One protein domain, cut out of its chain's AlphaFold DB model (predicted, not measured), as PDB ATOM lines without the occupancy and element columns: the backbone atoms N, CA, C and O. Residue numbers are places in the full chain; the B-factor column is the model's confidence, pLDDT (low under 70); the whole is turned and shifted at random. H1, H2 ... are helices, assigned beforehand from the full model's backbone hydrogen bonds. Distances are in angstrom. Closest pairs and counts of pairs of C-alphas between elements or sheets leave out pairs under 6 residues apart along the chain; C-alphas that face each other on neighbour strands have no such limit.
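This is residues 871 to 911 of the 921 residues of the protein "FAS-associated factor 2" of Araneus ventricosus (UniProt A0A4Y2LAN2). Picture a U made of helices: H1 and the short H2 follow each other along one arm, residues 889 to 896 make the turn, and the long H3 runs back as the other arm. H3 meets H1 near the open end of the U, with residues 905 to 909 alone. The printed part has 41 residues, with three named helices in the order H1, H2, H3 and no named strand; the class is all helix. It is only just compact, close to loose, with a radius of gyration of the C-alphas of 10.4 A, and elongated, spanning 27 by 17 by 12 A.

Start at Met 871 and read on to H1, residues 876 to 882; a tight link of 2 residues leads to H2, residues 885 to 888, and the two meet only through their link. Next look at H3, residues 897 to 910: it touches H1, and the closest C-alphas, of Leu 879 and His 909, are 6.9 A apart. H1 and H3 run opposite ways at a shallow tilt of 34 degrees, only just short of steep. H2 and H3 are close but not clearly touching; their closest C-alphas, of Pro 886 and Lys 898, are 7.3 A apart. In H1 every O i to N i+4 pair is within hydrogen-bond range, in H3 9 of 10, and H2 is too short for such a pair.

Find C-alpha 876 at (51.781, 18.184, -23.025); from there H1 runs 10.0 A to C-alpha 882. H2 spans 5.2 A, from C-alpha 885 to C-alpha 888. H3 begins at C-alpha 897, at (40.776, 16.896, -42.478), and runs 20.3 A to C-alpha 910, at (56.938, 22.607, -31.611).

The two C-alphas farthest apart, of Met 871 and Lys 896, are 28.9 A apart. The printed part has no cut, and the 8-residue link from H2 to H3 is short. The mean pLDDT of the printed part is 87.8, and no printed residue is under 70.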
ATOM      1  N   MET A 871      50.831  31.082 -25.460       87.12
ATOM      2  CA  MET A 871      51.573  30.854 -24.215       87.12
ATOM      3  C   MET A 871      51.489  29.405 -23.705       87.12
ATOM      4  O   MET A 871      52.299  29.004 -22.871       87.12
ATOM      5  N   CYS A 872      50.534  28.614 -24.198       85.88
ATOM      6  CA  CYS A 872      50.340  27.209 -23.837       85.88
ATOM      7  C   CYS A 872      51.147  26.234 -24.714       85.88
ATOM      8  O   CYS A 872      51.111  25.025 -24.461       85.88
ATOM      9  N   ARG A 873      51.881  26.716 -25.730       85.69
ATOM     10  CA  ARG A 873      52.756  25.871 -26.565       85.69
ATOM     11  C   ARG A 873      53.785  25.121 -25.714       85.69
ATOM     12  O   ARG A 873      54.096  25.505 -24.588       85.69
ATOM     13  N   LYS A 874      54.325  24.026 -26.261       85.88
ATOM     14  CA  LYS A 874      55.293  23.140 -25.582       85.88
ATOM     15  C   LYS A 874      54.777  22.507 -24.276       85.88
ATOM     16  O   LYS A 874      55.558  21.947 -23.513       85.88
ATOM     17  N   ASN A 875      53.466  22.542 -24.022       86.88
ATOM     18  CA  ASN A 875      52.836  21.889 -22.879       86.88
ATOM     19  C   ASN A 875      52.085  20.620 -23.318       86.88
ATOM     20  O   ASN A 875      51.201  20.664 -24.175       86.88
ATOM     21  N   SER A 876      52.396  19.480 -22.698       87.50
ATOM     22  CA  SER A 876      51.781  18.184 -23.025       87.50
ATOM     23  C   SER A 876      50.272  18.138 -22.753       87.50
ATOM     24  O   SER A 876      49.526  17.460 -23.466       87.50
ATOM     25  N   LEU A 877      49.792  18.881 -21.751       87.50
ATOM     26  CA  LEU A 877      48.369  18.989 -21.445       87.50
ATOM     27  C   LEU A 877      47.640  19.844 -22.485       87.50
ATOM     28  O   LEU A 877      46.543  19.465 -22.895       87.50
ATOM     29  N   ALA A 878      48.251  20.941 -22.943       88.75
ATOM     30  CA  ALA A 878      47.699  21.772 -24.012       88.75
ATOM     31  C   ALA A 878      47.563  20.969 -25.313       88.75
ATOM     32  O   ALA A 878      46.476  20.928 -25.885       88.75
ATOM     33  N   LEU A 879      48.596  20.201 -25.678       89.50
ATOM     34  CA  LEU A 879      48.566  19.302 -26.833       89.50
ATOM     35  C   LEU A 879      47.386  18.324 -26.755       89.50
ATOM     36  O   LEU A 879      46.593  18.208 -27.688       89.50
ATOM     37  N   LYS A 880      47.221  17.656 -25.607       91.00
ATOM     38  CA  LYS A 880      46.123  16.704 -25.386       91.00
ATOM     39  C   LYS A 880      44.741  17.360 -25.453       91.00
ATOM     40  O   LYS A 880      43.788  16.710 -25.877       91.00
ATOM     41  N   LEU A 881      44.604  18.593 -24.973       91.62
ATOM     42  CA  LEU A 881      43.342  19.335 -25.003       91.62
ATOM     43  C   LEU A 881      43.009  19.833 -26.414       91.62
ATOM     44  O   LEU A 881      41.868  19.688 -26.844       91.62
ATOM     45  N   MET A 882      43.998  20.328 -27.155       91.69
ATOM     46  CA  MET A 882      43.818  20.806 -28.526       91.69
ATOM     47  C   MET A 882      43.379  19.675 -29.461       91.69
ATOM     48  O   MET A 882      42.416  19.832 -30.209       91.69
ATOM     49  N   LYS A 883      43.976  18.481 -29.320       91.06
ATOM     50  CA  LYS A 883      43.568  17.271 -30.062       91.06
ATOM     51  C   LYS A 883      42.123  16.821 -29.790       91.06
ATOM     52  O   LYS A 883      41.566  16.049 -30.565       91.06
ATOM     53  N   LYS A 884      41.488  17.287 -28.707       91.06
ATOM     54  CA  LYS A 884      40.075  16.991 -28.404       91.06
ATOM     55  C   LYS A 884      39.090  17.945 -29.074       91.06
ATOM     56  O   LYS A 884      37.920  17.588 -29.184       91.06
ATOM     57  N   LEU A 885      39.523  19.126 -29.525       89.94
ATOM     58  CA  LEU A 885      38.634  20.132 -30.122       89.94
ATOM     59  C   LEU A 885      37.777  19.592 -31.285       89.94
ATOM     60  O   LEU A 885      36.570  19.841 -31.261       89.94
ATOM     61  N   PRO A 886      38.302  18.776 -32.226       88.56
ATOM     62  CA  PRO A 886      37.502  18.215 -33.323       88.56
ATOM     63  C   PRO A 886      36.328  17.334 -32.876       88.56
ATOM     64  O   PRO A 886      35.381  17.132 -33.629       88.56
ATOM     65  N   GLN A 887      36.388  16.775 -31.663       87.62
ATOM     66  CA  GLN A 887      35.310  15.953 -31.101       87.62
ATOM     67  C   GLN A 887      34.183  16.811 -30.514       87.62
ATOM     68  O   GLN A 887      33.062  16.332 -30.373       87.62
ATOM     69  N   LEU A 888      34.486  18.063 -30.156       88.44
ATOM     70  CA  LEU A 888      33.541  19.009 -29.561       88.44
ATOM     71  C   LEU A 888      32.901  19.916 -30.616       88.44
ATOM     72  O   LEU A 888      31.771  20.352 -30.430       88.44
ATOM     73  N   VAL A 889      33.605  20.178 -31.722       87.50
ATOM     74  CA  VAL A 889      33.137  21.030 -32.824       87.50
ATOM     75  C   VAL A 889      32.874  20.182 -34.071       87.50
ATOM     76  O   VAL A 889      33.664  20.134 -35.013       87.50
ATOM     77  N   THR A 890      31.768  19.439 -34.044       84.56
ATOM     78  CA  THR A 890      31.514  18.308 -34.956       84.56
ATOM     79  C   THR A 890      31.094  18.693 -36.377       84.56
ATOM     80  O   THR A 890      31.142  17.847 -37.266       84.56
ATOM     81  N   ASN A 891      30.695  19.945 -36.610       86.69
ATOM     82  CA  ASN A 891      30.174  20.450 -37.887       86.69
ATOM     83  C   ASN A 891      31.177  21.317 -38.678       86.69
ATOM     84  O   ASN A 891      30.773  21.973 -39.643       86.69
ATOM     85  N   ILE A 892      32.449  21.355 -38.258       84.31
ATOM     86  CA  ILE A 892      33.518  22.105 -38.940       84.31
ATOM     87  C   ILE A 892      34.426  21.176 -39.744       84.31
ATOM     88  O   ILE A 892      34.542  21.351 -40.949       84.31
ATOM     89  N   LEU A 893      35.066  20.202 -39.090       84.94
ATOM     90  CA  LEU A 893      36.088  19.371 -39.733       84.94
ATOM     91  C   LEU A 893      35.479  18.164 -40.443       84.94
ATOM     92  O   LEU A 893      34.811  17.327 -39.819       84.94
ATOM     93  N   LEU A 894      35.794  18.013 -41.729       82.81
ATOM     94  CA  LEU A 894      35.490  16.798 -42.474       82.81
ATOM     95  C   LEU A 894      36.353  15.632 -41.956       82.81
ATOM     96  O   LEU A 894      37.482  15.841 -41.507       82.81
ATOM     97  N   PRO A 895      35.892  14.369 -42.053       80.38
ATOM     98  CA  PRO A 895      36.672  13.214 -41.599       80.38
ATOM     99  C   PRO A 895      38.093  13.147 -42.178       80.38
ATOM    100  O   PRO A 895      39.012  12.753 -41.468       80.38
ATOM    101  N   LYS A 896      38.273  13.584 -43.432       82.75
ATOM    102  CA  LYS A 896      39.565  13.623 -44.137       82.75
ATOM    103  C   LYS A 896      40.517  14.712 -43.617       82.75
ATOM    104  O   LYS A 896      41.722  14.584 -43.765       82.75
ATOM    105  N   GLU A 897      39.990  15.764 -42.994       88.75
ATOM    106  CA  GLU A 897      40.776  16.896 -42.478       88.75
ATOM    107  C   GLU A 897      41.265  16.657 -41.045       88.75
ATOM    108  O   GLU A 897      42.136  17.373 -40.560       88.75
ATOM    109  N   LYS A 898      40.737  15.637 -40.353       85.62
ATOM    110  CA  LYS A 898      41.106  15.337 -38.961       85.62
ATOM    111  C   LYS A 898      42.585  14.989 -38.802       85.62
ATOM    112  O   LYS A 898      43.187  15.383 -37.810       85.62
ATOM    113  N   GLU A 899      43.157  14.270 -39.764       87.19
ATOM    114  CA  GLU A 899      44.583  13.924 -39.760       87.19
ATOM    115  C   GLU A 899      45.459  15.155 -40.019       87.19
ATOM    116  O   GLU A 899      46.436  15.380 -39.307       87.19
ATOM    117  N   LEU A 900      45.061  16.003 -40.974       90.50
ATOM    118  CA  LEU A 900      45.732  17.277 -41.247       90.50
ATOM    119  C   LEU A 900      45.716  18.190 -40.018       90.50
ATOM    120  O   LEU A 900      46.757  18.733 -39.652       90.50
ATOM    121  N   PHE A 901      44.569  18.292 -39.341       91.50
ATOM    122  CA  PHE A 901      44.444  19.028 -38.086       91.50
ATOM    123  C   PHE A 901      45.353  18.444 -36.997       91.50
ATOM    124  O   PHE A 901      46.045  19.194 -36.315       91.50
ATOM    125  N   ASP A 902      45.403  17.117 -36.828       90.50
ATOM    126  CA  ASP A 902      46.259  16.500 -35.806       90.50
ATOM    127  C   ASP A 902      47.753  16.785 -36.049       90.50
ATOM    128  O   ASP A 902      48.494  17.112 -35.114       90.50
ATOM    129  N   LEU A 903      48.182  16.738 -37.316       90.19
ATOM    130  CA  LEU A 903      49.530  17.125 -37.734       90.19
ATOM    131  C   LEU A 903      49.802  18.615 -37.493       90.19
ATOM    132  O   LEU A 903      50.881  18.968 -37.011       90.19
ATOM    133  N   GLU A 904      48.848  19.494 -37.802       92.25
ATOM    134  CA  GLU A 904      48.956  20.935 -37.557       92.25
ATOM    135  C   GLU A 904      49.086  21.244 -36.063       92.25
ATOM    136  O   GLU A 904      49.971  21.999 -35.663       92.25
ATOM    137  N   VAL A 905      48.297  20.581 -35.217       91.62
ATOM    138  CA  VAL A 905      48.380  20.689 -33.756       91.62
ATOM    139  C   VAL A 905      49.753  20.251 -33.236       91.62
ATOM    140  O   VAL A 905      50.314  20.898 -32.342       91.62
ATOM    141  N   CYS A 906      50.320  19.177 -33.793       89.12
ATOM    142  CA  CYS A 906      51.684  18.751 -33.479       89.12
ATOM    143  C   CYS A 906      52.719  19.810 -33.891       89.12
ATOM    144  O   CYS A 906      53.575  20.156 -33.075       89.12
ATOM    145  N   LYS A 907      52.615  20.371 -35.105       89.38
ATOM    146  CA  LYS A 907      53.504  21.446 -35.585       89.38
ATOM    147  C   LYS A 907      53.401  22.700 -34.712       89.38
ATOM    148  O   LYS A 907      54.425  23.220 -34.273       89.38
ATOM    149  N   TYR A 908      52.183  23.124 -34.378       89.38
ATOM    150  CA  TYR A 908      51.897  24.288 -33.535       89.38
ATOM    151  C   TYR A 908      52.613  24.238 -32.177       89.38
ATOM    152  O   TYR A 908      53.096  25.254 -31.682       89.38
ATOM    153  N   HIS A 909      52.710  23.052 -31.566       87.00
ATOM    154  CA  HIS A 909      53.334  22.891 -30.249       87.00
ATOM    155  C   HIS A 909      54.865  22.874 -30.272       87.00
ATOM    156  O   HIS A 909      55.471  23.093 -29.220       87.00
ATOM    157  N   VAL A 910      55.477  22.608 -31.428       86.31
ATOM    158  CA  VAL A 910      56.938  22.607 -31.611       86.31
ATOM    159  C   VAL A 910      57.434  23.971 -32.106       86.31
ATOM    160  O   VAL A 910      58.568  24.347 -31.813       86.31
ATOM    161  N   ASP A 911      56.573  24.733 -32.783       81.38
ATOM    162  CA  ASP A 911      56.885  26.052 -33.330       81.38
ATOM    163  C   ASP A 911      57.326  27.062 -32.250       81.38
ATOM    164  O   ASP A 911      56.679  27.243 -31.207       81.38
TER     165      ASP A 911